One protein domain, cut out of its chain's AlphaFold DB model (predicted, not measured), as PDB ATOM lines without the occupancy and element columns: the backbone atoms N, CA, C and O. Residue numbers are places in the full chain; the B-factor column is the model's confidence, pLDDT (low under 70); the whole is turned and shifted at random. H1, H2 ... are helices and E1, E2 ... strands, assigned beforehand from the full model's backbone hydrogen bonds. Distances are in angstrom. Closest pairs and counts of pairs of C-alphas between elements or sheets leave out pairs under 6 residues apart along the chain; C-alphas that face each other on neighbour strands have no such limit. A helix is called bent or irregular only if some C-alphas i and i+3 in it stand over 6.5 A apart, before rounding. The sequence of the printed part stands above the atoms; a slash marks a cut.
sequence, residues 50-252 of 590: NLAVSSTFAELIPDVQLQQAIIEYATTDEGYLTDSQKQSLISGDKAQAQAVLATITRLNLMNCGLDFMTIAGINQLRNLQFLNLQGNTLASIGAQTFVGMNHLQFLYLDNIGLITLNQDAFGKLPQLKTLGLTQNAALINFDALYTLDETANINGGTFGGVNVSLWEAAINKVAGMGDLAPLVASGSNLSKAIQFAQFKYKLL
ATOM      1  N   ASN A  50      19.600  23.051 -37.567       47.12
ATOM      2  CA  ASN A  50      18.203  22.663 -37.337       47.12
ATOM      3  C   ASN A  50      18.172  21.369 -36.504       47.12
ATOM      4  O   ASN A  50      18.126  20.273 -37.064       47.12
ATOM      5  N   LEU A  51      18.230  21.481 -35.178       51.44
ATOM      6  CA  LEU A  51      17.973  20.358 -34.275       51.44
ATOM      7  C   LEU A  51      16.465  20.270 -34.000       51.44
ATOM      8  O   LEU A  51      15.832  21.253 -33.626       51.44
ATOM      9  N   ALA A  52      15.875  19.093 -34.221       51.44
ATOM     10  CA  ALA A  52      14.474  18.834 -33.901       51.44
ATOM     11  C   ALA A  52      14.315  18.757 -32.377       51.44
ATOM     12  O   ALA A  52      14.827  17.839 -31.739       51.44
ATOM     13  N   VAL A  53      13.643  19.747 -31.792       57.44
ATOM     14  CA  VAL A  53      13.494  19.860 -30.339       57.44
ATOM     15  C   VAL A  53      12.372  18.944 -29.853       57.44
ATOM     16  O   VAL A  53      11.283  18.915 -30.424       57.44
ATOM     17  N   SER A  54      12.639  18.182 -28.792       64.00
ATOM     18  CA  SER A  54      11.641  17.331 -28.145       64.00
ATOM     19  C   SER A  54      10.537  18.154 -27.470       64.00
ATOM     20  O   SER A  54      10.807  19.192 -26.859       64.00
ATOM     21  N   SER A  55       9.294  17.654 -27.517       65.12
ATOM     22  CA  SER A  55       8.116  18.277 -26.890       65.12
ATOM     23  C   SER A  55       8.316  18.577 -25.402       65.12
ATOM     24  O   SER A  55       7.741  19.527 -24.886       65.12
ATOM     25  N   THR A  56       9.178  17.821 -24.723       74.12
ATOM     26  CA  THR A  56       9.457  17.981 -23.294       74.12
ATOM     27  C   THR A  56      10.354  19.183 -22.968       74.12
ATOM     28  O   THR A  56      10.182  19.799 -21.918       74.12
ATOM     29  N   PHE A  57      11.294  19.559 -23.847       82.75
ATOM     30  CA  PHE A  57      12.108  20.770 -23.640       82.75
ATOM     31  C   PHE A  57      11.267  22.027 -23.887       82.75
ATOM     32  O   PHE A  57      11.355  22.987 -23.123       82.75
ATOM     33  N   ALA A  58      10.363  21.958 -24.870       82.19
ATOM     34  CA  ALA A  58       9.385  23.003 -25.151       82.19
ATOM     35  C   ALA A  58       8.389  23.240 -23.995       82.19
ATOM     36  O   ALA A  58       7.871  24.344 -23.852       82.19
ATOM     37  N   GLU A  59       8.142  22.257 -23.120       85.12
ATOM     38  CA  GLU A  59       7.362  22.494 -21.893       85.12
ATOM     39  C   GLU A  59       8.092  23.378 -20.868       85.12
ATOM     40  O   GLU A  59       7.446  24.049 -20.066       85.12
ATOM     41  N   LEU A  60       9.428  23.339 -20.841       88.19
ATOM     42  CA  LEU A  60      10.252  24.076 -19.875       88.19
ATOM     43  C   LEU A  60      10.653  25.447 -20.421       88.19
ATOM     44  O   LEU A  60      10.530  26.453 -19.726       88.19
ATOM     45  N   ILE A  61      11.113  25.473 -21.670       89.75
ATOM     46  CA  ILE A  61      11.498  26.667 -22.413       89.75
ATOM     47  C   ILE A  61      10.626  26.692 -23.669       89.75
ATOM     48  O   ILE A  61      10.981  26.032 -24.632       89.75
ATOM     49  N   PRO A  62       9.476  27.384 -23.694       86.75
ATOM     50  CA  PRO A  62       8.557  27.325 -24.837       86.75
ATOM     51  C   PRO A  62       9.112  27.898 -26.140       86.75
ATOM     52  O   PRO A  62       8.659  27.517 -27.218       86.75
ATOM     53  N   ASP A  63      10.086  28.803 -26.050       85.19
ATOM     54  CA  ASP A  63      10.644  29.462 -27.220       85.19
ATOM     55  C   ASP A  63      11.812  28.684 -27.843       85.19
ATOM     56  O   ASP A  63      12.814  28.379 -27.194       85.19
ATOM     57  N   VAL A  64      11.692  28.399 -29.139       80.12
ATOM     58  CA  VAL A  64      12.665  27.603 -29.898       80.12
ATOM     59  C   VAL A  64      14.001  28.330 -30.075       80.12
ATOM     60  O   VAL A  64      15.049  27.687 -30.098       80.12
ATOM     61  N   GLN A  65      14.005  29.659 -30.186       79.75
ATOM     62  CA  GLN A  65      15.252  30.407 -30.336       79.75
ATOM     63  C   GLN A  65      16.018  30.451 -29.014       79.75
ATOM     64  O   GLN A  65      17.237  30.297 -29.028       79.75
ATOM     65  N   LEU A  66      15.335  30.581 -27.871       86.12
ATOM     66  CA  LEU A  66      15.988  30.468 -26.564       86.12
ATOM     67  C   LEU A  66      16.487  29.046 -26.294       86.12
ATOM     68  O   LEU A  66      17.592  28.894 -25.780       86.12
ATOM     69  N   GLN A  67      15.736  28.009 -26.675       86.94
ATOM     70  CA  GLN A  67      16.223  26.623 -26.613       86.94
ATOM     71  C   GLN A  67      17.536  26.463 -27.393       86.94
ATOM     72  O   GLN A  67      18.516  25.943 -26.857       86.94
ATOM     73  N   GLN A  68      17.573  26.951 -28.638       80.81
ATOM     74  CA  GLN A  68      18.767  26.882 -29.478       80.81
ATOM     75  C   GLN A  68      19.918  27.685 -28.871       80.81
ATOM     76  O   GLN A  68      21.049  27.211 -28.803       80.81
ATOM     77  N   ALA A  69      19.623  28.873 -28.353       82.88
ATOM     78  CA  ALA A  69      20.623  29.725 -27.740       82.88
ATOM     79  C   ALA A  69      21.197  29.131 -26.442       82.88
ATOM     80  O   ALA A  69      22.382  29.294 -26.166       82.88
ATOM     81  N   ILE A  70      20.395  28.395 -25.668       88.88
ATOM     82  CA  ILE A  70      20.879  27.619 -24.518       88.88
ATOM     83  C   ILE A  70      21.840  26.521 -24.988       88.88
ATOM     84  O   ILE A  70      22.921  26.375 -24.429       88.88
ATOM     85  N   ILE A  71      21.484  25.770 -26.033       86.50
ATOM     86  CA  ILE A  71      22.332  24.693 -26.570       86.50
ATOM     87  C   ILE A  71      23.669  25.238 -27.102       86.50
ATOM     88  O   ILE A  71      24.702  24.580 -26.957       86.50
ATOM     89  N   GLU A  72      23.650  26.421 -27.717       81.38
ATOM     90  CA  GLU A  72      24.811  27.025 -28.376       81.38
ATOM     91  C   GLU A  72      25.706  27.841 -27.433       81.38
ATOM     92  O   GLU A  72      26.929  27.769 -27.548       81.38
ATOM     93  N   TYR A  73      25.123  28.615 -26.513       82.81
ATOM     94  CA  TYR A  73      25.836  29.670 -25.780       82.81
ATOM     95  C   TYR A  73      25.817  29.512 -24.258       82.81
ATOM     96  O   TYR A  73      26.460  30.305 -23.564       82.81
ATOM     97  N   ALA A  74      25.093  28.531 -23.706       88.38
ATOM     98  CA  ALA A  74      25.103  28.311 -22.266       88.38
ATOM     99  C   ALA A  74      26.417  27.677 -21.798       88.38
ATOM    100  O   ALA A  74      26.981  26.784 -22.439       88.38
ATOM    101  N   THR A  75      26.865  28.114 -20.626       89.31
ATOM    102  CA  THR A  75      28.031  27.556 -19.940       89.31
ATOM    103  C   THR A  75      27.693  27.214 -18.494       89.31
ATOM    104  O   THR A  75      26.831  27.838 -17.863       89.31
ATOM    105  N   THR A  76      28.368  26.189 -17.991       91.38
ATOM    106  CA  THR A  76      28.438  25.808 -16.582       91.38
ATOM    107  C   THR A  76      29.757  26.324 -16.001       91.38
ATOM    108  O   THR A  76      30.588  26.893 -16.715       91.38
ATOM    109  N   ASP A  77      30.004  26.062 -14.720       82.56
ATOM    110  CA  ASP A  77      31.302  26.358 -14.098       82.56
ATOM    111  C   ASP A  77      32.468  25.553 -14.716       82.56
ATOM    112  O   ASP A  77      33.631  25.907 -14.531       82.56
ATOM    113  N   GLU A  78      32.167  24.501 -15.486       79.62
ATOM    114  CA  GLU A  78      33.137  23.639 -16.175       79.62
ATOM    115  C   GLU A  78      33.334  24.010 -17.662       79.62
ATOM    116  O   GLU A  78      34.152  23.392 -18.345       79.62
ATOM    117  N   GLY A  79      32.618  25.018 -18.178       83.50
ATOM    118  CA  GLY A  79      32.700  25.473 -19.572       83.50
ATOM    119  C   GLY A  79      31.406  25.267 -20.367       83.50
ATOM    120  O   GLY A  79      30.309  25.277 -19.813       83.50
ATOM    121  N   TYR A  80      31.506  25.136 -21.693       87.50
ATOM    122  CA  TYR A  80      30.340  24.921 -22.562       87.50
ATOM    123  C   TYR A  80      29.658  23.579 -22.295       87.50
ATOM    124  O   TYR A  80      30.309  22.604 -21.918       87.50
ATOM    125  N   LEU A  81      28.351  23.511 -22.574       85.38
ATOM    126  CA  LEU A  81      27.613  22.252 -22.512       85.38
ATOM    127  C   LEU A  81      28.282  21.178 -23.382       85.38
ATOM    128  O   LEU A  81      28.517  21.367 -24.580       85.38
ATOM    129  N   THR A  82      28.548  20.027 -22.773       89.94
ATOM    130  CA  THR A  82      29.047  18.836 -23.467       89.94
ATOM    131  C   THR A  82      27.990  18.275 -24.415       89.94
ATOM    132  O   THR A  82      26.789  18.479 -24.222       89.94
ATOM    133  N   ASP A  83      28.406  17.492 -25.412       88.12
ATOM    134  CA  ASP A  83      27.458  16.857 -26.336       88.12
ATOM    135  C   ASP A  83      26.471  15.934 -25.610       88.12
ATOM    136  O   ASP A  83      25.294  15.901 -25.963       88.12
ATOM    137  N   SER A  84      26.897  15.265 -24.530       88.69
ATOM    138  CA  SER A  84      25.995  14.472 -23.686       88.69
ATOM    139  C   SER A  84      24.918  15.336 -23.025       88.69
ATOM    140  O   SER A  84      23.754  14.951 -23.013       88.69
ATOM    141  N   GLN A  85      25.278  16.510 -22.497       91.00
ATOM    142  CA  GLN A  85      24.317  17.439 -21.890       91.00
ATOM    143  C   GLN A  85      23.358  18.017 -22.937       91.00
ATOM    144  O   GLN A  85      22.159  18.108 -22.681       91.00
ATOM    145  N   LYS A  86      23.856  18.344 -24.137       89.81
ATOM    146  CA  LYS A  86      23.013  18.779 -25.263       89.81
ATOM    147  C   LYS A  86      22.017  17.692 -25.668       89.81
ATOM    148  O   LYS A  86      20.844  17.996 -25.862       89.81
ATOM    149  N   GLN A  87      22.447  16.428 -25.731       85.56
ATOM    150  CA  GLN A  87      21.554  15.295 -25.999       85.56
ATOM    151  C   GLN A  87      20.513  15.109 -24.888       85.56
ATOM    152  O   GLN A  87      19.343  14.900 -25.190       85.56
ATOM    153  N   SER A  88      20.889  15.264 -23.615       89.25
ATOM    154  CA  SER A  88      19.947  15.215 -22.485       89.25
ATOM    155  C   SER A  88      18.900  16.335 -22.499       89.25
ATOM    156  O   SER A  88      17.800  16.127 -21.995       89.25
ATOM    157  N   LEU A  89      19.192  17.497 -23.094       86.75
ATOM    158  CA  LEU A  89      18.191  18.555 -23.292       86.75
ATOM    159  C   LEU A  89      17.143  18.170 -24.345       86.75
ATOM    160  O   LEU A  89      15.981  18.541 -24.209       86.75
ATOM    161  N   ILE A  90      17.525  17.407 -25.376       83.56
ATOM    162  CA  ILE A  90      16.642  17.045 -26.501       83.56
ATOM    163  C   ILE A  90      16.127  15.595 -26.455       83.56
ATOM    164  O   ILE A  90      15.355  15.204 -27.326       83.56
ATOM    165  N   SER A  91      16.493  14.803 -25.440       80.81
ATOM    166  CA  SER A  91      16.146  13.374 -25.319       80.81
ATOM    167  C   SER A  91      14.665  13.104 -25.022       80.81
ATOM    168  O   SER A  91      14.198  11.977 -25.168       80.81
ATOM    169  N   GLY A  92      13.917  14.128 -24.597       78.31
ATOM    170  CA  GLY A  92      12.517  14.015 -24.179       78.31
ATOM    171  C   GLY A  92      12.297  13.613 -22.724       78.31
ATOM    172  O   GLY A  92      11.144  13.572 -22.293       78.31
ATOM    173  N   ASP A  93      13.358  13.398 -21.947       87.69
ATOM    174  CA  ASP A  93      13.273  13.210 -20.498       87.69
ATOM    175  C   ASP A  93      13.299  14.568 -19.770       87.69
ATOM    176  O   ASP A  93      14.308  15.277 -19.740       87.69
ATOM    177  N   LYS A  94      12.170  14.921 -19.146       87.75
ATOM    178  CA  LYS A  94      11.997  16.189 -18.426       87.75
ATOM    179  C   LYS A  94      12.977  16.346 -17.266       87.75
ATOM    180  O   LYS A  94      13.459  17.452 -17.032       87.75
ATOM    181  N   ALA A  95      13.250  15.268 -16.535       90.62
ATOM    182  CA  ALA A  95      14.103  15.311 -15.355       90.62
ATOM    183  C   ALA A  95      15.567  15.524 -15.755       90.62
ATOM    184  O   ALA A  95      16.268  16.311 -15.122       90.62
ATOM    185  N   GLN A  96      16.004  14.890 -16.846       90.00
ATOM    186  CA  GLN A  96      17.342  15.110 -17.400       90.00
ATOM    187  C   GLN A  96      17.501  16.531 -17.942       90.00
ATOM    188  O   GLN A  96      18.492  17.188 -17.630       90.00
ATOM    189  N   ALA A  97      16.510  17.040 -18.682       90.06
ATOM    190  CA  ALA A  97      16.536  18.416 -19.168       90.06
ATOM    191  C   ALA A  97      16.608  19.419 -18.003       90.06
ATOM    192  O   ALA A  97      17.447  20.315 -18.009       90.06
ATOM    193  N   GLN A  98      15.800  19.233 -16.953       92.38
ATOM    194  CA  GLN A  98      15.856  20.065 -15.743       92.38
ATOM    195  C   GLN A  98      17.207  19.979 -15.024       92.38
ATOM    196  O   GLN A  98      17.708  21.004 -14.562       92.38
ATOM    197  N   ALA A  99      17.801  18.786 -14.942       92.81
ATOM    198  CA  ALA A  99      19.114  18.602 -14.336       92.81
ATOM    199  C   ALA A  99      20.193  19.384 -15.098       92.81
ATOM    200  O   ALA A  99      20.999  20.056 -14.463       92.81
ATOM    201  N   VAL A 100      20.166  19.371 -16.436       93.56
ATOM    202  CA  VAL A 100      21.093  20.166 -17.260       93.56
ATOM    203  C   VAL A 100      20.818  21.666 -17.132       93.56
ATOM    204  O   VAL A 100      21.749  22.439 -16.949       93.56
ATOM    205  N   LEU A 101      19.558  22.114 -17.154       94.19
ATOM    206  CA  LEU A 101      19.239  23.539 -16.956       94.19
ATOM    207  C   LEU A 101      19.724  24.062 -15.593       94.19
ATOM    208  O   LEU A 101      20.085  25.232 -15.470       94.19
ATOM    209  N   ALA A 102      19.769  23.194 -14.579       94.31
ATOM    210  CA  ALA A 102      20.288  23.517 -13.257       94.31
ATOM    211  C   ALA A 102      21.826  23.588 -13.188       94.31
ATOM    212  O   ALA A 102      22.341  24.111 -12.202       94.31
ATOM    213  N   THR A 103      22.579  23.108 -14.184       95.00
ATOM    214  CA  THR A 103      24.049  23.260 -14.201       95.00
ATOM    215  C   THR A 103      24.511  24.561 -14.851       95.00
ATOM    216  O   THR A 103      25.669  24.940 -14.695       95.00
ATOM    217  N   ILE A 104      23.631  25.247 -15.584       96.19
ATOM    218  CA  ILE A 104      23.973  26.458 -16.334       96.19
ATOM    219  C   ILE A 104      24.145  27.636 -15.372       96.19
ATOM    220  O   ILE A 104      23.216  28.009 -14.653       96.19
ATOM    221  N   THR A 105      25.322  28.262 -15.416       95.56
ATOM    222  CA  THR A 105      25.675  29.413 -14.574       95.56
ATOM    223  C   THR A 105      25.871  30.695 -15.378       95.56
ATOM    224  O   THR A 105      25.708  31.785 -14.821       95.56
ATOM    225  N   ARG A 106      26.128  30.627 -16.694       93.44
ATOM    226  CA  ARG A 106      26.255  31.832 -17.535       93.44
ATOM    227  C   ARG A 106      25.620  31.653 -18.909       93.44
ATOM    228  O   ARG A 106      25.794  30.624 -19.558       93.44
ATOM    229  N   LEU A 107      24.928  32.697 -19.363       93.50
ATOM    230  CA  LEU A 107      24.282  32.756 -20.671       93.50
ATOM    231  C   LEU A 107      24.466  34.151 -21.284       93.50
ATOM    232  O   LEU A 107      23.996  35.154 -20.740       93.50
ATOM    233  N   ASN A 108      25.170  34.219 -22.416       84.94
ATOM    234  CA  ASN A 108      25.417  35.460 -23.148       84.94
ATOM    235  C   ASN A 108      24.670  35.444 -24.485       84.94
ATOM    236  O   ASN A 108      24.999  34.663 -25.369       84.94
ATOM    237  N   LEU A 109      23.678  36.320 -24.616       86.94
ATOM    238  CA  LEU A 109      22.775  36.435 -25.761       86.94
ATOM    239  C   LEU A 109      22.838  37.832 -26.389       86.94
ATOM    240  O   LEU A 109      21.848  38.331 -26.931       86.94
ATOM    241  N   MET A 110      23.981  38.505 -26.269       83.56
ATOM    242  CA  MET A 110      24.154  39.853 -26.795       83.56
ATOM    243  C   MET A 110      23.942  39.888 -28.321       83.56
ATOM    244  O   MET A 110      24.565  39.130 -29.064       83.56
ATOM    245  N   ASN A 111      23.119  40.827 -28.802       80.94
ATOM    246  CA  ASN A 111      22.837  41.048 -30.228       80.94
ATOM    247  C   ASN A 111      22.350  39.785 -30.974       80.94
ATOM    248  O   ASN A 111      22.682  39.579 -32.152       80.94
ATOM    249  N   CYS A 112      21.569  38.936 -30.306       80.44
ATOM    250  CA  CYS A 112      20.990  37.723 -30.887       80.44
ATOM    251  C   CYS A 112      19.687  37.980 -31.664       80.44
ATOM    252  O   CYS A 112      19.222  37.085 -32.360       80.44
ATOM    253  N   GLY A 113      19.134  39.196 -31.611       81.00
ATOM    254  CA  GLY A 113      17.885  39.542 -32.298       81.00
ATOM    255  C   GLY A 113      16.641  38.992 -31.597       81.00
ATOM    256  O   GLY A 113      15.628  38.781 -32.254       81.00
ATOM    257  N   LEU A 114      16.734  38.749 -30.287       82.19
ATOM    258  CA  LEU A 114      15.651  38.193 -29.475       82.19
ATOM    259  C   LEU A 114      14.571  39.243 -29.201       82.19
ATOM    260  O   LEU A 114      14.879  40.431 -29.071       82.19
ATOM    261  N   ASP A 115      13.332  38.795 -29.027       81.88
ATOM    262  CA  ASP A 115      12.234  39.603 -28.497       81.88
ATOM    263  C   ASP A 115      11.706  39.077 -27.148       81.88
ATOM    264  O   ASP A 115      12.201  38.090 -26.601       81.88
ATOM    265  N   PHE A 116      10.726  39.768 -26.553       74.81
ATOM    266  CA  PHE A 116      10.203  39.390 -25.233       74.81
ATOM    267  C   PHE A 116       9.558  37.999 -25.217       74.81
ATOM    268  O   PHE A 116       9.700  37.270 -24.236       74.81
ATOM    269  N   MET A 117       8.879  37.614 -26.301       75.56
ATOM    270  CA  MET A 117       8.310  36.270 -26.425       75.56
ATOM    271  C   MET A 117       9.422  35.225 -26.493       75.56
ATOM    272  O   MET A 117       9.270  34.126 -25.963       75.56
ATOM    273  N   THR A 118      10.563  35.625 -27.053       78.19
ATOM    274  CA  THR A 118      11.727  34.773 -27.239       78.19
ATOM    275  C   THR A 118      12.360  34.341 -25.915       78.19
ATOM    276  O   THR A 118      12.892  33.247 -25.813       78.19
ATOM    277  N   ILE A 119      12.267  35.146 -24.851       86.75
ATOM    278  CA  ILE A 119      12.868  34.812 -23.545       86.75
ATOM    279  C   ILE A 119      11.924  34.052 -22.591       86.75
ATOM    280  O   ILE A 119      12.198  33.932 -21.392       86.75
ATOM    281  N   ALA A 120      10.796  33.538 -23.088       87.88
ATOM    282  CA  ALA A 120       9.852  32.773 -22.282       87.88
ATOM    283  C   ALA A 120      10.498  31.497 -21.705       87.88
ATOM    284  O   ALA A 120      11.082  30.689 -22.424       87.88
ATOM    285  N   GLY A 121      10.369  31.299 -20.389       88.88
ATOM    286  CA  GLY A 121      10.959  30.159 -19.677       88.88
ATOM    287  C   GLY A 121      12.393  30.381 -19.183       88.88
ATOM    288  O   GLY A 121      12.934  29.511 -18.507       88.88
ATOM    289  N   ILE A 122      13.008  31.549 -19.412       92.56
ATOM    290  CA  ILE A 122      14.386  31.820 -18.951       92.56
ATOM    291  C   ILE A 122      14.582  31.643 -17.431       92.56
ATOM    292  O   ILE A 122      15.669  31.299 -16.973       92.56
ATOM    293  N   ASN A 123      13.504  31.773 -16.651       92.06
ATOM    294  CA  ASN A 123      13.467  31.512 -15.212       92.06
ATOM    295  C   ASN A 123      13.687  30.038 -14.803       92.06
ATOM    296  O   ASN A 123      13.872  29.755 -13.617       92.06
ATOM    297  N   GLN A 124      13.700  29.089 -15.747       93.88
ATOM    298  CA  GLN A 124      14.081  27.701 -15.467       93.88
ATOM    299  C   GLN A 124      15.589  27.544 -15.202       93.88
ATOM    300  O   GLN A 124      15.996  26.557 -14.587       93.88
ATOM    301  N   LEU A 125      16.417  28.522 -15.591       94.62
ATOM    302  CA  LEU A 125      17.861  28.559 -15.330       94.62
ATOM    303  C   LEU A 125      18.144  29.040 -13.892       94.62
ATOM    304  O   LEU A 125      18.651  30.135 -13.655       94.62
ATOM    305  N   ARG A 126      17.764  28.235 -12.894       93.06
ATOM    306  CA  ARG A 126      17.715  28.642 -11.469       93.06
ATOM    307  C   ARG A 126      19.074  28.942 -10.823       93.06
ATOM    308  O   ARG A 126      19.128  29.635  -9.804       93.06
ATOM    309  N   ASN A 127      20.153  28.420 -11.400       95.38
ATOM    310  CA  ASN A 127      21.525  28.626 -10.930       95.38
ATOM    311  C   ASN A 127      22.303  29.630 -11.792       95.38
ATOM    312  O   ASN A 127      23.502  29.810 -11.589       95.38
ATOM    313  N   LEU A 128      21.622  30.313 -12.719       96.38
ATOM    314  CA  LEU A 128      22.239  31.321 -13.565       96.38
ATOM    315  C   LEU A 128      22.756  32.483 -12.714       96.38
ATOM    316  O   LEU A 128      22.007  33.083 -11.947       96.38
ATOM    317  N   GLN A 129      24.034  32.810 -12.882       94.94
ATOM    318  CA  GLN A 129      24.733  33.904 -12.214       94.94
ATOM    319  C   GLN A 129      24.959  35.093 -13.153       94.94
ATOM    320  O   GLN A 129      24.974  36.238 -12.701       94.94
ATOM    321  N   PHE A 130      25.110  34.835 -14.453       93.00
ATOM    322  CA  PHE A 130      25.363  35.850 -15.472       93.00
ATOM    323  C   PHE A 130      24.380  35.709 -16.637       93.00
ATOM    324  O   PHE A 130      24.333  34.664 -17.289       93.00
ATOM    325  N   LEU A 131      23.645  36.781 -16.926       94.50
ATOM    326  CA  LEU A 131      22.748  36.889 -18.070       94.50
ATOM    327  C   LEU A 131      23.015  38.184 -18.831       94.50
ATOM    328  O   LEU A 131      22.859  39.280 -18.289       94.50
ATOM    329  N   ASN A 132      23.373  38.062 -20.108       89.75
ATOM    330  CA  ASN A 132      23.536  39.212 -20.987       89.75
ATOM    331  C   ASN A 132      22.526  39.175 -22.134       89.75
ATOM    332  O   ASN A 132      22.574  38.280 -22.969       89.75
ATOM    333  N   LEU A 133      21.625  40.155 -22.167       91.38
ATOM    334  CA  LEU A 133      20.583  40.320 -23.181       91.38
ATOM    335  C   LEU A 133      20.760  41.622 -23.978       91.38
ATOM    336  O   LEU A 133      19.844  42.024 -24.695       91.38
ATOM    337  N   GLN A 134      21.916  42.278 -23.863       85.69
ATOM    338  CA  GLN A 134      22.185  43.575 -24.476       85.69
ATOM    339  C   GLN A 134      21.976  43.560 -26.000       85.69
ATOM    340  O   GLN A 134      22.388  42.625 -26.689       85.69
ATOM    341  N   GLY A 135      21.377  44.626 -26.540       82.25
ATOM    342  CA  GLY A 135      21.202  44.796 -27.990       82.25
ATOM    343  C   GLY A 135      20.149  43.883 -28.634       82.25
ATOM    344  O   GLY A 135      20.178  43.665 -29.845       82.25
ATOM    345  N   ASN A 136      19.240  43.319 -27.835       87.06
ATOM    346  CA  ASN A 136      18.034  42.629 -28.310       87.06
ATOM    347  C   ASN A 136      16.824  43.585 -28.350       87.06
ATOM    348  O   ASN A 136      16.986  44.784 -28.178       87.06
ATOM    349  N   THR A 137      15.605  43.093 -28.597       88.31
ATOM    350  CA  THR A 137      14.379  43.918 -28.654       88.31
ATOM    351  C   THR A 137      13.363  43.471 -27.599       88.31
ATOM    352  O   THR A 137      12.360  42.821 -27.888       88.31
ATOM    353  N   LEU A 138      13.609  43.826 -26.342       89.62
ATOM    354  CA  LEU A 138      12.784  43.465 -25.189       89.62
ATOM    355  C   LEU A 138      12.023  44.703 -24.689       89.62
ATOM    356  O   LEU A 138      12.427  45.362 -23.733       89.62
ATOM    357  N   ALA A 139      10.909  45.033 -25.349       88.38
ATOM    358  CA  ALA A 139      10.128  46.238 -25.043       88.38
ATOM    359  C   ALA A 139       9.443  46.216 -23.660       88.38
ATOM    360  O   ALA A 139       9.065  47.268 -23.128       88.38
ATOM    361  N   SER A 140       9.277  45.034 -23.066       89.56
ATOM    362  CA  SER A 140       8.679  44.847 -21.748       89.56
ATOM    363  C   SER A 140       9.427  43.795 -20.931       89.56
ATOM    364  O   SER A 140      10.010  42.872 -21.487       89.56
ATOM    365  N   ILE A 141       9.399  43.926 -19.603       91.25
ATOM    366  CA  ILE A 141       9.824  42.888 -18.652       91.25
ATOM    367  C   ILE A 141       8.724  42.725 -17.596       91.25
ATOM    368  O   ILE A 141       8.310  43.693 -16.951       91.25
ATOM    369  N   GLY A 142       8.226  41.498 -17.435       89.38
ATOM    370  CA  GLY A 142       7.106  41.173 -16.552       89.38
ATOM    371  C   GLY A 142       7.535  40.695 -15.162       89.38
ATOM    372  O   GLY A 142       8.674  40.292 -14.946       89.38
ATOM    373  N   ALA A 143       6.581  40.653 -14.225       87.75
ATOM    374  CA  ALA A 143       6.811  40.227 -12.836       87.75
ATOM    375  C   ALA A 143       7.342  38.787 -12.692       87.75
ATOM    376  O   ALA A 143       7.900  38.439 -11.661       87.75
ATOM    377  N   GLN A 144       7.119  37.923 -13.690       88.06
ATOM    378  CA  GLN A 144       7.482  36.499 -13.646       88.06
ATOM    379  C   GLN A 144       8.742  36.159 -14.454       88.06
ATOM    380  O   GLN A 144       9.181  35.007 -14.433       88.06
ATOM    381  N   THR A 145       9.330  37.137 -15.155       90.69
ATOM    382  CA  THR A 145      10.425  36.902 -16.108       90.69
ATOM    383  C   THR A 145      11.667  36.316 -15.433       90.69
ATOM    384  O   THR A 145      12.248  35.381 -15.974       90.69
ATOM    385  N   PHE A 146      12.033  36.795 -14.237       92.50
ATOM    386  CA  PHE A 146      13.240  36.360 -13.511       92.50
ATOM    387  C   PHE A 146      12.952  35.661 -12.170       92.50
ATOM    388  O   PHE A 146      13.842  35.482 -11.339       92.50
ATOM    389  N   VAL A 147      11.700  35.265 -11.922       89.44
ATOM    390  CA  VAL A 147      11.302  34.666 -10.637       89.44
ATOM    391  C   VAL A 147      12.061  33.366 -10.372       89.44
ATOM    392  O   VAL A 147      12.038  32.448 -11.182       89.44
ATOM    393  N   GLY A 148      12.681  33.262  -9.193       86.56
ATOM    394  CA  GLY A 148      13.400  32.060  -8.758       86.56
ATOM    395  C   GLY A 148      14.858  31.981  -9.222       86.56
ATOM    396  O   GLY A 148      15.555  31.045  -8.831       86.56
ATOM    397  N   MET A 149      15.347  32.966  -9.984       92.88
ATOM    398  CA  MET A 149      16.757  33.095 -10.380       92.88
ATOM    399  C   MET A 149      17.595  33.717  -9.249       92.88
ATOM    400  O   MET A 149      18.257  34.738  -9.415       92.88
ATOM    401  N   ASN A 150      17.548  33.107  -8.061       91.06
ATOM    402  CA  ASN A 150      18.070  33.695  -6.820       91.06
ATOM    403  C   ASN A 150      19.601  33.876  -6.803       91.06
ATOM    404  O   ASN A 150      20.114  34.613  -5.960       91.06
ATOM    405  N   HIS A 151      20.314  33.197  -7.705       92.62
ATOM    406  CA  HIS A 151      21.772  33.245  -7.846       92.62
ATOM    407  C   HIS A 151      22.252  34.274  -8.873       92.62
ATOM    408  O   HIS A 151      23.461  34.424  -9.059       92.62
ATOM    409  N   LEU A 152      21.330  34.972  -9.548       93.06
ATOM    410  CA  LEU A 152      21.672  35.924 -10.594       93.06
ATOM    411  C   LEU A 152      22.410  37.116  -9.987       93.06
ATOM    412  O   LEU A 152      21.877  37.825  -9.138       93.06
ATOM    413  N   GLN A 153      23.643  37.326 -10.443       89.38
ATOM    414  CA  GLN A 153      24.546  38.369  -9.961       89.38
ATOM    415  C   GLN A 153      24.744  39.472 -10.998       89.38
ATOM    416  O   GLN A 153      24.867  40.635 -10.622       89.38
ATOM    417  N   PHE A 154      24.741  39.129 -12.286       86.75
ATOM    418  CA  PHE A 154      24.978  40.060 -13.385       86.75
ATOM    419  C   PHE A 154      23.852  39.949 -14.410       86.75
ATOM    420  O   PHE A 154      23.670  38.892 -15.014       86.75
ATOM    421  N   LEU A 155      23.114  41.039 -14.606       91.50
ATOM    422  CA  LEU A 155      22.020  41.137 -15.565       91.50
ATOM    423  C   LEU A 155      22.223  42.362 -16.460       91.50
ATOM    424  O   LEU A 155      22.140  43.492 -15.984       91.50
ATOM    425  N   TYR A 156      22.459  42.150 -17.752       87.50
ATOM    426  CA  TYR A 156      22.635  43.232 -18.727       87.50
ATOM    427  C   TYR A 156      21.420  43.336 -19.648       87.50
ATOM    428  O   TYR A 156      21.149  42.430 -20.437       87.50
ATOM    429  N   LEU A 157      20.697  44.450 -19.534       88.94
ATOM    430  CA  LEU A 157      19.501  44.815 -20.300       88.94
ATOM    431  C   LEU A 157      19.724  46.136 -21.063       88.94
ATOM    432  O   LEU A 157      18.792  46.899 -21.319       88.94
ATOM    433  N   ASP A 158      20.976  46.440 -21.399       83.62
ATOM    434  CA  ASP A 158      21.358  47.658 -22.107       83.62
ATOM    435  C   ASP A 158      20.903  47.627 -23.570       83.62
ATOM    436  O   ASP A 158      21.023  46.608 -24.254       83.62
ATOM    437  N   ASN A 159      20.416  48.763 -24.070       85.56
ATOM    438  CA  ASN A 159      19.989  48.927 -25.460       85.56
ATOM    439  C   ASN A 159      19.033  47.812 -25.929       85.56
ATOM    440  O   ASN A 159      19.239  47.224 -26.990       85.56
ATOM    441  N   ILE A 160      18.021  47.481 -25.119       87.56
ATOM    442  CA  ILE A 160      17.015  46.472 -25.491       87.56
ATOM    443  C   ILE A 160      15.709  47.087 -26.011       87.56
ATOM    444  O   ILE A 160      14.755  46.370 -26.301       87.56
ATOM    445  N   GLY A 161      15.629  48.419 -26.076       86.75
ATOM    446  CA  GLY A 161      14.393  49.130 -26.404       86.75
ATOM    447  C   GLY A 161      13.322  49.013 -25.315       86.75
ATOM    448  O   GLY A 161      12.136  49.049 -25.635       86.75
ATOM    449  N   LEU A 162      13.719  48.854 -24.047       88.31
ATOM    450  CA  LEU A 162      12.801  48.667 -22.923       88.31
ATOM    451  C   LEU A 162      11.900  49.896 -22.743       88.31
ATOM    452  O   LEU A 162      12.390  51.016 -22.598       88.31
ATOM    453  N   ILE A 163      10.586  49.673 -22.727       87.19
ATOM    454  CA  ILE A 163       9.557  50.705 -22.514       87.19
ATOM    455  C   ILE A 163       8.875  50.488 -21.163       87.19
ATOM    456  O   ILE A 163       8.647  51.435 -20.412       87.19
ATOM    457  N   THR A 164       8.536  49.236 -20.850       84.31
ATOM    458  CA  THR A 164       7.744  48.891 -19.663       84.31
ATOM    459  C   THR A 164       8.473  47.903 -18.765       84.31
ATOM    460  O   THR A 164       8.934  46.853 -19.200       84.31
ATOM    461  N   LEU A 165       8.543  48.234 -17.481       87.69
ATOM    462  CA  LEU A 165       9.140  47.397 -16.453       87.69
ATOM    463  C   LEU A 165       8.117  47.223 -15.331       87.69
ATOM    464  O   LEU A 165       7.665  48.205 -14.744       87.69
ATOM    465  N   ASN A 166       7.704  45.985 -15.068       89.56
ATOM    466  CA  ASN A 166       6.783  45.704 -13.971       89.56
ATOM    467  C   ASN A 166       7.446  46.010 -12.615       89.56
ATOM    468  O   ASN A 166       8.615  45.686 -12.427       89.56
ATOM    469  N   GLN A 167       6.697  46.578 -11.663       84.25
ATOM    470  CA  GLN A 167       7.203  46.968 -10.337       84.25
ATOM    471  C   GLN A 167       7.850  45.817  -9.543       84.25
ATOM    472  O   GLN A 167       8.681  46.065  -8.683       84.25
ATOM    473  N   ASP A 168       7.500  44.563  -9.826       86.25
ATOM    474  CA  ASP A 168       8.034  43.393  -9.122       86.25
ATOM    475  C   ASP A 168       9.021  42.593  -9.992       86.25
ATOM    476  O   ASP A 168       9.417  41.491  -9.626       86.25
ATOM    477  N   ALA A 169       9.448  43.137 -11.140       87.00
ATOM    478  CA  ALA A 169      10.316  42.451 -12.107       87.00
ATOM    479  C   ALA A 169      11.656  41.971 -11.519       87.00
ATOM    480  O   ALA A 169      12.185  40.951 -11.959       87.00
ATOM    481  N   PHE A 170      12.193  42.691 -10.529       87.12
ATOM    482  CA  PHE A 170      13.431  42.335  -9.825       87.12
ATOM    483  C   PHE A 170      13.197  41.847  -8.388       87.12
ATOM    484  O   PHE A 170      14.142  41.444  -7.704       87.12
ATOM    485  N   GLY A 171      11.938  41.829  -7.933       70.88
ATOM    486  CA  GLY A 171      11.574  41.287  -6.633       70.88
ATOM    487  C   GLY A 171      11.855  39.790  -6.637       70.88
ATOM    488  O   GLY A 171      11.129  39.050  -7.295       70.88
ATOM    489  N   LYS A 172      12.892  39.360  -5.896       69.94
ATOM    490  CA  LYS A 172      13.479  37.994  -5.810       69.94
ATOM    491  C   LYS A 172      14.829  37.793  -6.518       69.94
ATOM    492  O   LYS A 172      15.185  36.652  -6.804       69.94
ATOM    493  N   LEU A 173      15.626  38.844  -6.709       86.19
ATOM    494  CA  LEU A 173      17.041  38.720  -7.097       86.19
ATOM    495  C   LEU A 173      17.986  39.150  -5.952       86.19
ATOM    496  O   LEU A 173      18.670  40.165  -6.067       86.19
ATOM    497  N   PRO A 174      18.040  38.407  -4.825       82.88
ATOM    498  CA  PRO A 174      18.758  38.825  -3.613       82.88
ATOM    499  C   PRO A 174      20.282  38.892  -3.774       82.88
ATOM    500  O   PRO A 174      20.956  39.481  -2.937       82.88
ATOM    501  N   GLN A 175      20.836  38.262  -4.813       86.00
ATOM    502  CA  GLN A 175      22.272  38.266  -5.095       86.00
ATOM    503  C   GLN A 175      22.653  39.196  -6.251       86.00
ATOM    504  O   GLN A 175      23.809  39.168  -6.676       86.00
ATOM    505  N   LEU A 176      21.721  40.005  -6.769       86.25
ATOM    506  CA  LEU A 176      22.001  40.861  -7.916       86.25
ATOM    507  C   LEU A 176      23.021  41.935  -7.538       86.25
ATOM    508  O   LEU A 176      22.755  42.817  -6.728       86.25
ATOM    509  N   LYS A 177      24.198  41.854  -8.155       79.62
ATOM    510  CA  LYS A 177      25.316  42.777  -7.945       79.62
ATOM    511  C   LYS A 177      25.402  43.816  -9.045       79.62
ATOM    512  O   LYS A 177      25.863  44.913  -8.772       79.62
ATOM    513  N   THR A 178      24.997  43.483 -10.269       76.00
ATOM    514  CA  THR A 178      25.079  44.387 -11.418       76.00
ATOM    515  C   THR A 178      23.849  44.291 -12.297       76.00
ATOM    516  O   THR A 178      23.469  43.205 -12.732       76.00
ATOM    517  N   LEU A 179      23.276  45.460 -12.586       83.81
ATOM    518  CA  LEU A 179      22.135  45.641 -13.470       83.81
ATOM    519  C   LEU A 179      22.467  46.694 -14.534       83.81
ATOM    520  O   LEU A 179      22.673  47.862 -14.211       83.81
ATOM    521  N   GLY A 180      22.518  46.284 -15.796       77.12
ATOM    522  CA  GLY A 180      22.657  47.178 -16.941       77.12
ATOM    523  C   GLY A 180      21.288  47.565 -17.494       77.12
ATOM    524  O   GLY A 180      20.483  46.692 -17.792       77.12
ATOM    525  N   LEU A 181      20.997  48.862 -17.594       78.38
ATOM    526  CA  LEU A 181      19.729  49.405 -18.114       78.38
ATOM    527  C   LEU A 181      19.949  50.591 -19.067       78.38
ATOM    528  O   LEU A 181      19.004  51.309 -19.403       78.38
ATOM    529  N   THR A 182      21.191  50.839 -19.485       73.44
ATOM    530  CA  THR A 182      21.539  52.026 -20.268       73.44
ATOM    531  C   THR A 182      20.960  51.961 -21.681       73.44
ATOM    532  O   THR A 182      20.579  50.899 -22.170       73.44
ATOM    533  N   GLN A 183      20.860  53.118 -22.347       74.00
ATOM    534  CA  GLN A 183      20.348  53.221 -23.722       74.00
ATOM    535  C   GLN A 183      18.907  52.697 -23.915       74.00
ATOM    536  O   GLN A 183      18.515  52.326 -25.017       74.00
ATOM    537  N   ASN A 184      18.083  52.722 -22.862       77.88
ATOM    538  CA  ASN A 184      16.640  52.480 -22.936       77.88
ATOM    539  C   ASN A 184      15.876  53.807 -22.799       77.88
ATOM    540  O   ASN A 184      15.272  54.092 -21.768       77.88
ATOM    541  N   ALA A 185      15.926  54.646 -23.836       73.69
ATOM    542  CA  ALA A 185      15.418  56.025 -23.781       73.69
ATOM    543  C   ALA A 185      13.904  56.149 -23.533       73.69
ATOM    544  O   ALA A 185      13.443  57.190 -23.066       73.69
ATOM    545  N   ALA A 186      13.136  55.101 -23.841       78.81
ATOM    546  CA  ALA A 186      11.693  55.046 -23.623       78.81
ATOM    547  C   ALA A 186      11.300  54.568 -22.211       78.81
ATOM    548  O   ALA A 186      10.132  54.685 -21.840       78.81
ATOM    549  N   LEU A 187      12.246  54.050 -21.418       76.19
ATOM    550  CA  LEU A 187      11.991  53.631 -20.044       76.19
ATOM    551  C   LEU A 187      11.937  54.859 -19.132       76.19
ATOM    552  O   LEU A 187      12.941  55.530 -18.900       76.19
ATOM    553  N   ILE A 188      10.748  55.123 -18.597       67.12
ATOM    554  CA  ILE A 188      10.473  56.287 -17.740       67.12
ATOM    555  C   ILE A 188      10.082  55.912 -16.303       67.12
ATOM    556  O   ILE A 188       9.955  56.792 -15.456       67.12
ATOM    557  N   ASN A 189       9.858  54.623 -16.022       72.62
ATOM    558  CA  ASN A 189       9.456  54.128 -14.706       72.62
ATOM    559  C   ASN A 189      10.518  53.172 -14.142       72.62
ATOM    560  O   ASN A 189      10.801  52.138 -14.743       72.62
ATOM    561  N   PHE A 190      11.055  53.516 -12.971       74.12
ATOM    562  CA  PHE A 190      12.084  52.755 -12.259       74.12
ATOM    563  C   PHE A 190      11.591  52.173 -10.932       74.12
ATOM    564  O   PHE A 190      12.401  51.791 -10.093       74.12
ATOM    565  N   ASP A 191      10.276  52.079 -10.726       76.50
ATOM    566  CA  ASP A 191       9.704  51.603  -9.464       76.50
ATOM    567  C   ASP A 191      10.259  50.226  -9.090       76.50
ATOM    568  O   ASP A 191      10.632  50.030  -7.945       76.50
ATOM    569  N   ALA A 192      10.481  49.333 -10.060       83.31
ATOM    570  CA  ALA A 192      11.036  47.995  -9.835       83.31
ATOM    571  C   ALA A 192      12.384  47.936  -9.096       83.31
ATOM    572  O   ALA A 192      12.744  46.893  -8.544       83.31
ATOM    573  N   LEU A 193      13.121  49.048  -9.053       80.94
ATOM    574  CA  LEU A 193      14.378  49.156  -8.323       80.94
ATOM    575  C   LEU A 193      14.197  49.149  -6.797       80.94
ATOM    576  O   LEU A 193      15.176  48.904  -6.097       80.94
ATOM    577  N   TYR A 194      12.980  49.363  -6.263       77.69
ATOM    578  CA  TYR A 194      12.733  49.426  -4.809       77.69
ATOM    579  C   TYR A 194      13.151  48.145  -4.066       77.69
ATOM    580  O   TYR A 194      13.405  48.169  -2.864       77.69
ATOM    581  N   THR A 195      13.215  47.025  -4.785       78.62
ATOM    582  CA  THR A 195      13.537  45.696  -4.250       78.62
ATOM    583  C   THR A 195      15.034  45.381  -4.214       78.62
ATOM    584  O   THR A 195      15.416  44.360  -3.644       78.62
ATOM    585  N   LEU A 196      15.878  46.220  -4.826       76.88
ATOM    586  CA  LEU A 196      17.316  45.982  -4.953       76.88
ATOM    587  C   LEU A 196      18.097  46.515  -3.745       76.88
ATOM    588  O   LEU A 196      17.683  47.476  -3.098       76.88
ATOM    589  N   ASP A 197      19.250  45.906  -3.472       72.25
ATOM    590  CA  ASP A 197      20.207  46.385  -2.471       72.25
ATOM    591  C   ASP A 197      20.901  47.671  -2.963       72.25
ATOM    592  O   ASP A 197      21.336  47.748  -4.115       72.25
ATOM    593  N   GLU A 198      21.032  48.683  -2.099       65.06
ATOM    594  CA  GLU A 198      21.677  49.967  -2.424       65.06
ATOM    595  C   GLU A 198      23.165  49.831  -2.806       65.06
ATOM    596  O   GLU A 198      23.727  50.738  -3.430       65.06
ATOM    597  N   THR A 199      23.796  48.709  -2.437       61.97
ATOM    598  CA  THR A 199      25.188  48.353  -2.749       61.97
ATOM    599  C   THR A 199      25.359  47.659  -4.104       61.97
ATOM    600  O   THR A 199      26.498  47.445  -4.535       61.97
ATOM    601  N   ALA A 200      24.267  47.338  -4.813       62.53
ATOM    602  CA  ALA A 200      24.331  46.812  -6.174       62.53
ATOM    603  C   ALA A 200      25.003  47.836  -7.118       62.53
ATOM    604  O   ALA A 200      24.574  48.982  -7.255       62.53
ATOM    605  N   ASN A 201      26.086  47.423  -7.779       56.28
ATOM    606  CA  ASN A 201      26.934  48.249  -8.632       56.28
ATOM    607  C   ASN A 201      26.524  48.165 -10.114       56.28
ATOM    608  O   ASN A 201      26.591  47.092 -10.715       56.28
ATOM    609  N   ILE A 202      26.225  49.298 -10.761       52.53
ATOM    610  CA  ILE A 202      26.241  49.359 -12.233       52.53
ATOM    611  C   ILE A 202      27.681  49.488 -12.704       52.53
ATOM    612  O   ILE A 202      28.273  50.566 -12.659       52.53
ATOM    613  N   ASN A 203      28.235  48.409 -13.244       46.09
ATOM    614  CA  ASN A 203      29.486  48.518 -13.975       46.09
ATOM    615  C   ASN A 203      29.274  49.236 -15.317       46.09
ATOM    616  O   ASN A 203      28.665  48.687 -16.230       46.09
ATOM    617  N   GLY A 204      29.891  50.416 -15.456       40.62
ATOM    618  CA  GLY A 204      30.706  50.704 -16.644       40.62
ATOM    619  C   GLY A 204      30.391  51.949 -17.473       40.62
ATOM    620  O   GLY A 204      31.177  52.275 -18.356       40.62
ATOM    621  N   GLY A 205      29.306  52.674 -17.211       39.88
ATOM    622  CA  GLY A 205      28.993  53.874 -17.981       39.88
ATOM    623  C   GLY A 205      27.904  54.699 -17.325       39.88
ATOM    624  O   GLY A 205      26.978  54.167 -16.721       39.88
ATOM    625  N   THR A 206      28.024  56.017 -17.440       42.44
ATOM    626  CA  THR A 206      26.937  56.975 -17.213       42.44
ATOM    627  C   THR A 206      25.599  56.426 -17.724       42.44
ATOM    628  O   THR A 206      25.582  55.807 -18.789       42.44
ATOM    629  N   PHE A 207      24.479  56.725 -17.051       49.44
ATOM    630  CA  PHE A 207      23.105  56.607 -17.587       49.44
ATOM    631  C   PHE A 207      22.885  57.530 -18.814       49.44
ATOM    632  O   PHE A 207      21.923  58.290 -18.896       49.44
ATOM    633  N   GLY A 208      23.804  57.522 -19.779       47.22
ATOM    634  CA  GLY A 208      23.667  58.223 -21.038       47.22
ATOM    635  C   GLY A 208      22.459  57.657 -21.774       47.22
ATOM    636  O   GLY A 208      22.401  56.462 -22.063       47.22
ATOM    637  N   GLY A 209      21.483  58.523 -22.041       50.50
ATOM    638  CA  GLY A 209      20.298  58.180 -22.824       50.50
ATOM    639  C   GLY A 209      19.110  57.618 -22.041       50.50
ATOM    640  O   GLY A 209      18.186  57.138 -22.682       50.50
ATOM    641  N   VAL A 210      19.092  57.684 -20.703       53.31
ATOM    642  CA  VAL A 210      17.899  57.369 -19.890       53.31
ATOM    643  C   VAL A 210      17.369  58.658 -19.249       53.31
ATOM    644  O   VAL A 210      18.125  59.390 -18.611       53.31
ATOM    645  N   ASN A 211      16.085  58.977 -19.438       55.78
ATOM    646  CA  ASN A 211      15.495  60.237 -18.968       55.78
ATOM    647  C   ASN A 211      15.036  60.133 -17.502       55.78
ATOM    648  O   ASN A 211      13.877  59.834 -17.219       55.78
ATOM    649  N   VAL A 212      15.954  60.397 -16.569       54.28
ATOM    650  CA  VAL A 212      15.662  60.431 -15.120       54.28
ATOM    651  C   VAL A 212      14.779  61.636 -14.749       54.28
ATOM    652  O   VAL A 212      13.966  61.546 -13.832       54.28
ATOM    653  N   SER A 213      14.839  62.727 -15.520       56.28
ATOM    654  CA  SER A 213      14.094  63.966 -15.253       56.28
ATOM    655  C   SER A 213      12.570  63.799 -15.315       56.28
ATOM    656  O   SER A 213      11.846  64.462 -14.574       56.28
ATOM    657  N   LEU A 214      12.051  62.899 -16.159       55.53
ATOM    658  CA  LEU A 214      10.615  62.580 -16.180       55.53
ATOM    659  C   LEU A 214      10.172  61.794 -14.937       55.53
ATOM    660  O   LEU A 214       9.060  61.991 -14.445       55.53
ATOM    661  N   TRP A 215      11.040  60.931 -14.407       54.19
ATOM    662  CA  TRP A 215      10.763  60.158 -13.198       54.19
ATOM    663  C   TRP A 215      10.845  61.035 -11.937       54.19
ATOM    664  O   TRP A 215       9.958  60.972 -11.086       54.19
ATOM    665  N   GLU A 216      11.818  61.949 -11.882       55.06
ATOM    666  CA  GLU A 216      11.885  63.032 -10.889       55.06
ATOM    667  C   GLU A 216      10.613  63.889 -10.891       55.06
ATOM    668  O   GLU A 216      10.029  64.141  -9.837       55.06
ATOM    669  N   ALA A 217      10.138  64.300 -12.071       58.38
ATOM    670  CA  ALA A 217       8.912  65.084 -12.201       58.38
ATOM    671  C   ALA A 217       7.670  64.322 -11.702       58.38
ATOM    672  O   ALA A 217       6.801  64.915 -11.061       58.38
ATOM    673  N   ALA A 218       7.586  63.010 -11.950       52.09
ATOM    674  CA  ALA A 218       6.493  62.172 -11.460       52.09
ATOM    675  C   ALA A 218       6.488  62.050  -9.925       52.09
ATOM    676  O   ALA A 218       5.421  62.100  -9.316       52.09
ATOM    677  N   ILE A 219       7.660  61.941  -9.292       51.94
ATOM    678  CA  ILE A 219       7.793  61.897  -7.826       51.94
ATOM    679  C   ILE A 219       7.495  63.264  -7.208       51.94
ATOM    680  O   ILE A 219       6.738  63.344  -6.245       51.94
ATOM    681  N   ASN A 220       8.011  64.349  -7.790       53.62
ATOM    682  CA  ASN A 220       7.739  65.711  -7.322       53.62
ATOM    683  C   ASN A 220       6.260  66.089  -7.437       53.62
ATOM    684  O   ASN A 220       5.754  66.862  -6.627       53.62
ATOM    685  N   LYS A 221       5.535  65.490  -8.387       51.78
ATOM    686  CA  LYS A 221       4.078  65.604  -8.462       51.78
ATOM    687  C   LYS A 221       3.380  64.932  -7.271       51.78
ATOM    688  O   LYS A 221       2.438  65.515  -6.754       51.78
ATOM    689  N   VAL A 222       3.845  63.760  -6.826       45.84
ATOM    690  CA  VAL A 222       3.318  63.059  -5.634       45.84
ATOM    691  C   VAL A 222       3.701  63.800  -4.345       45.84
ATOM    692  O   VAL A 222       2.848  64.032  -3.497       45.84
ATOM    693  N   ALA A 223       4.944  64.274  -4.227       46.81
ATOM    694  CA  ALA A 223       5.394  65.107  -3.105       46.81
ATOM    695  C   ALA A 223       4.569  66.409  -2.979       46.81
ATOM    696  O   ALA A 223       4.148  66.785  -1.885       46.81
ATOM    697  N   GLY A 224       4.247  67.044  -4.111       44.72
ATOM    698  CA  GLY A 224       3.398  68.236  -4.170       44.72
ATOM    699  C   GLY A 224       1.923  68.006  -3.815       44.72
ATOM    700  O   GLY A 224       1.222  68.971  -3.537       44.72
ATOM    701  N   MET A 225       1.437  66.758  -3.781       41.78
ATOM    702  CA  MET A 225       0.084  66.430  -3.294       41.78
ATOM    703  C   MET A 225       0.006  66.411  -1.753       41.78
ATOM    704  O   MET A 225      -1.090  66.386  -1.198       41.78
ATOM    705  N   GLY A 226       1.152  66.456  -1.059       44.44
ATOM    706  CA  GLY A 226       1.256  66.383   0.401       44.44
ATOM    707  C   GLY A 226       1.965  67.557   1.084       44.44
ATOM    708  O   GLY A 226       2.354  67.378   2.234       44.44
ATOM    709  N   ASP A 227       2.142  68.702   0.409       48.66
ATOM    710  CA  ASP A 227       2.952  69.856   0.865       48.66
ATOM    711  C   ASP A 227       4.423  69.506   1.189       48.66
ATOM    712  O   ASP A 227       5.067  70.138   2.024       48.66
ATOM    713  N   LEU A 228       4.988  68.498   0.516       43.56
ATOM    714  CA  LEU A 228       6.385  68.102   0.703       43.56
ATOM    715  C   LEU A 228       7.314  68.871  -0.242       43.56
ATOM    716  O   LEU A 228       6.979  69.128  -1.401       43.56
ATOM    717  N   ALA A 229       8.510  69.214   0.244       46.00
ATOM    718  CA  ALA A 229       9.522  69.887  -0.564       46.00
ATOM    719  C   ALA A 229       9.935  69.022  -1.780       46.00
ATOM    720  O   ALA A 229      10.075  67.804  -1.641       46.00
ATOM    721  N   PRO A 230      10.168  69.621  -2.968       49.97
ATOM    722  CA  PRO A 230      10.594  68.879  -4.153       49.97
ATOM    723  C   PRO A 230      11.931  68.162  -3.929       49.97
ATOM    724  O   PRO A 230      12.906  68.765  -3.477       49.97
ATOM    725  N   LEU A 231      12.002  66.887  -4.306       50.09
ATOM    726  CA  LEU A 231      13.232  66.106  -4.311       50.09
ATOM    727  C   LEU A 231      14.052  66.424  -5.563       50.09
ATOM    728  O   LEU A 231      13.571  66.328  -6.695       50.09
ATOM    729  N   VAL A 232      15.319  66.781  -5.353       51.16
ATOM    730  CA  VAL A 232      16.279  67.064  -6.427       51.16
ATOM    731  C   VAL A 232      17.188  65.852  -6.603       51.16
ATOM    732  O   VAL A 232      18.141  65.669  -5.842       51.16
ATOM    733  N   ALA A 233      16.937  65.026  -7.619       46.75
ATOM    734  CA  ALA A 233      17.851  63.941  -7.969       46.75
ATOM    735  C   ALA A 233      19.006  64.477  -8.828       46.75
ATOM    736  O   ALA A 233      19.112  64.243 -10.024       46.75
ATOM    737  N   SER A 234      19.927  65.220  -8.216       46.56
ATOM    738  CA  SER A 234      21.166  65.559  -8.918       46.56
ATOM    739  C   SER A 234      22.106  64.343  -8.933       46.56
ATOM    740  O   SER A 234      22.628  63.915  -7.901       46.56
ATOM    741  N   GLY A 235      22.335  63.766 -10.115       48.12
ATOM    742  CA  GLY A 235      23.452  62.854 -10.389       48.12
ATOM    743  C   GLY A 235      23.064  61.434 -10.817       48.12
ATOM    744  O   GLY A 235      22.375  60.705 -10.113       48.12
ATOM    745  N   SER A 236      23.608  61.031 -11.963       50.75
ATOM    746  CA  SER A 236      23.446  59.751 -12.658       50.75
ATOM    747  C   SER A 236      24.100  58.557 -11.937       50.75
ATOM    748  O   SER A 236      25.189  58.129 -12.325       50.75
ATOM    749  N   ASN A 237      23.462  58.004 -10.900       54.81
ATOM    750  CA  ASN A 237      23.926  56.786 -10.213       54.81
ATOM    751  C   ASN A 237      22.738  55.889  -9.791       54.81
ATOM    752  O   ASN A 237      21.775  56.384  -9.212       54.81
ATOM    753  N   LEU A 238      22.805  54.576 -10.057       53.78
ATOM    754  CA  LEU A 238      21.750  53.598  -9.737       53.78
ATOM    755  C   LEU A 238      21.478  53.503  -8.250       53.78
ATOM    756  O   LEU A 238      20.331  53.316  -7.887       53.78
ATOM    757  N   SER A 239      22.490  53.682  -7.402       54.53
ATOM    758  CA  SER A 239      22.287  53.715  -5.951       54.53
ATOM    759  C   SER A 239      21.292  54.818  -5.570       54.53
ATOM    760  O   SER A 239      20.359  54.571  -4.814       54.53
ATOM    761  N   LYS A 240      21.372  55.991  -6.220       55.84
ATOM    762  CA  LYS A 240      20.375  57.059  -6.050       55.84
ATOM    763  C   LYS A 240      19.013  56.644  -6.599       55.84
ATOM    764  O   LYS A 240      18.016  56.889  -5.941       55.84
ATOM    765  N   ALA A 241      18.942  56.000  -7.764       60.28
ATOM    766  CA  ALA A 241      17.668  55.523  -8.308       60.28
ATOM    767  C   ALA A 241      17.026  54.412  -7.447       60.28
ATOM    768  O   ALA A 241      15.824  54.425  -7.233       60.28
ATOM    769  N   ILE A 242      17.806  53.496  -6.875       66.12
ATOM    770  CA  ILE A 242      17.331  52.502  -5.905       66.12
ATOM    771  C   ILE A 242      16.817  53.219  -4.655       66.12
ATOM    772  O   ILE A 242      15.671  53.006  -4.270       66.12
ATOM    773  N   GLN A 243      17.600  54.145  -4.091       60.50
ATOM    774  CA  GLN A 243      17.191  54.959  -2.941       60.50
ATOM    775  C   GLN A 243      15.914  55.758  -3.226       60.50
ATOM    776  O   GLN A 243      15.023  55.804  -2.382       60.50
ATOM    777  N   PHE A 244      15.769  56.340  -4.419       59.16
ATOM    778  CA  PHE A 244      14.566  57.068  -4.825       59.16
ATOM    779  C   PHE A 244      13.359  56.147  -5.010       59.16
ATOM    780  O   PHE A 244      12.269  56.502  -4.572       59.16
ATOM    781  N   ALA A 245      13.523  54.962  -5.601       68.12
ATOM    782  CA  ALA A 245      12.441  53.990  -5.748       68.12
ATOM    783  C   ALA A 245      11.998  53.439  -4.383       68.12
ATOM    784  O   ALA A 245      10.803  53.360  -4.103       68.12
ATOM    785  N   GLN A 246      12.951  53.140  -3.497       67.25
ATOM    786  CA  GLN A 246      12.697  52.744  -2.111       67.25
ATOM    787  C   GLN A 246      12.027  53.861  -1.309       67.25
ATOM    788  O   GLN A 246      11.085  53.604  -0.561       67.25
ATOM    789  N   PHE A 247      12.476  55.108  -1.475       56.50
ATOM    790  CA  PHE A 247      11.864  56.273  -0.848       56.50
ATOM    791  C   PHE A 247      10.439  56.493  -1.358       56.50
ATOM    792  O   PHE A 247       9.533  56.633  -0.549       56.50
ATOM    793  N   LYS A 248      10.209  56.457  -2.677       62.41
ATOM    794  CA  LYS A 248       8.874  56.566  -3.284       62.41
ATOM    795  C   LYS A 248       7.949  55.455  -2.787       62.41
ATOM    796  O   LYS A 248       6.810  55.736  -2.428       62.41
ATOM    797  N   TYR A 249       8.435  54.215  -2.719       67.50
ATOM    798  CA  TYR A 249       7.682  53.094  -2.159       67.50
ATOM    799  C   TYR A 249       7.301  53.367  -0.699       67.50
ATOM    800  O   TYR A 249       6.127  53.279  -0.351       67.50
ATOM    801  N   LYS A 250       8.257  53.792   0.139       58.12
ATOM    802  CA  LYS A 250       7.996  54.193   1.531       58.12
ATOM    803  C   LYS A 250       7.018  55.366   1.622       58.12
ATOM    804  O   LYS A 250       6.128  55.325   2.460       58.12
ATOM    805  N   LEU A 251       7.134  56.374   0.760       52.84
ATOM    806  CA  LEU A 251       6.244  57.533   0.724       52.84
ATOM    807  C   LEU A 251       4.811  57.130   0.369       52.84
ATOM    808  O   LEU A 251       3.887  57.592   1.020       52.84
ATOM    809  N   LEU A 252       4.616  56.233  -0.599       59.81
ATOM    810  CA  LEU A 252       3.297  55.697  -0.945       59.81
ATOM    811  C   LEU A 252       2.712  54.843   0.188       59.81
ATOM    812  O   LEU A 252       1.515  54.924   0.456       59.81
TER     813      LEU A 252
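This is residues 50 to 252 of the 590 residues of the protein "Leucine-rich repeat domain-containing protein" of Weissella cryptocerci (UniProt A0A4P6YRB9). The chain is wound in stacked turns, a short solenoid in which the short strands E2, E3, E4 and E5 lie side by side along one wall and the 21-residue links between them loop round to close each turn. A cluster of small helices, H1 to H4, sits at one end of this coil, and H5, H6 and H7 lie toward the other end, so that the outline is a rod spanning 63 by 28 by 27 A. The printed part has 203 residues with seven named helices and five named strands, in the order H1 H2 E1 H3 H4 E2 E3 E4 E5 H5 H6 H7. The sheet is mixed, with the order E1 E2 E3 E4 E5: E1 and E2 are antiparallel and the other neighbours parallel. The class is mixed, helices and strands, although under half of the residues are in named elements; the whole is compact, with a radius of gyration of the C-alphas of 18.7 A.

In the sheet, E3, residues 130 to 132, and E4, residues 154 to 156, are parallel at 5 degrees, with N 131 and O 154 within hydrogen-bond range at 2.8 A. E5, residues 178 to 180, is an edge strand parallel to E4 at 4 degrees, with N 180 and O 155 at 2.8 A. E2, residues 106 to 108, is parallel to E3 at 9 degrees, with N 107 and O 130 at 2.9 A. The other edge strand, E1, residues 74 to 76, is antiparallel to E2 at 157 degrees, with N 75 and O 106 at 2.9 A. Outside the named strands, residues 140 to 141 and residues 164 to 165 form a short parallel pairing. H2, residues 64 to 73, only grazes the sheet with its residues 68 to 73; its closest C-alphas to E2 are those of Tyr 73 and Leu 107, 6.2 A apart. H3, residues 83 to 90, and H4, residues 94 to 101, touch at a steep tilt of 50 degrees, opposite ways, closest at the C-alphas of Leu 89 and Ala 97, 4.4 A. H1, residues 55 to 60, is the hub: it only just touches H3 and H4, with 3 pairs of C-alphas within 8 A each, closest at Phe 57 and Leu 89, 6.5 A, and at Thr 56 and Lys 94, 5.8 A. H1 and H2 touch only at the corner, and only just, with 3 such pairs, closest at Ala 58 and Val 64, 7.4 A. H5, residues 191 to 195, and H7, residues 238 to 252, touch, closest at the C-alphas of Tyr 194 and Gln 246, 4.3 A. H6, residues 212 to 226, is close to but not clearly touching H7, closest at Ile 219 and Lys 248, 7.1 A. Every O i to N i+4 pair is within hydrogen-bond range in H2, H3, H4 and H7; the counts are 1 of 2 in H1, 10 of 11 in H6 and 0 of 1 in H5, where 1 of 2 O i to N i+3 pairs is within range.

E4 begins at C-alpha 154, (24.978, 40.060, -13.385), and spans 6.6 A. E1 spans 7.0 A, E2 and E3 6.7 A each, and E5 6.6 A. H1 begins at C-alpha 55, (8.116, 18.277, -26.890), and spans 9.3 A; H2 spans 14.0 A, H3 10.8 A and H4 10.4 A. H5 spans 8.8 A and is only just irregular, with C-alphas 192 and 195 6.54 A apart. H6 spans 22.0 A, and H7 spans 20.5 A, ending at C-alpha 252, (3.297, 55.697, -0.945).

The two C-alphas farthest apart are those of Ser 84 and Asp 227, 64.8 A. The printed part has no cut. The links E2 to E3, E3 to E4, E4 to E5, H5 to H6 and H6 to H7 are long. The mean pLDDT of the printed part is 76.0; it is under 70 in residues 50 to 55, residue 172, residue 188 and residues 198 to 252.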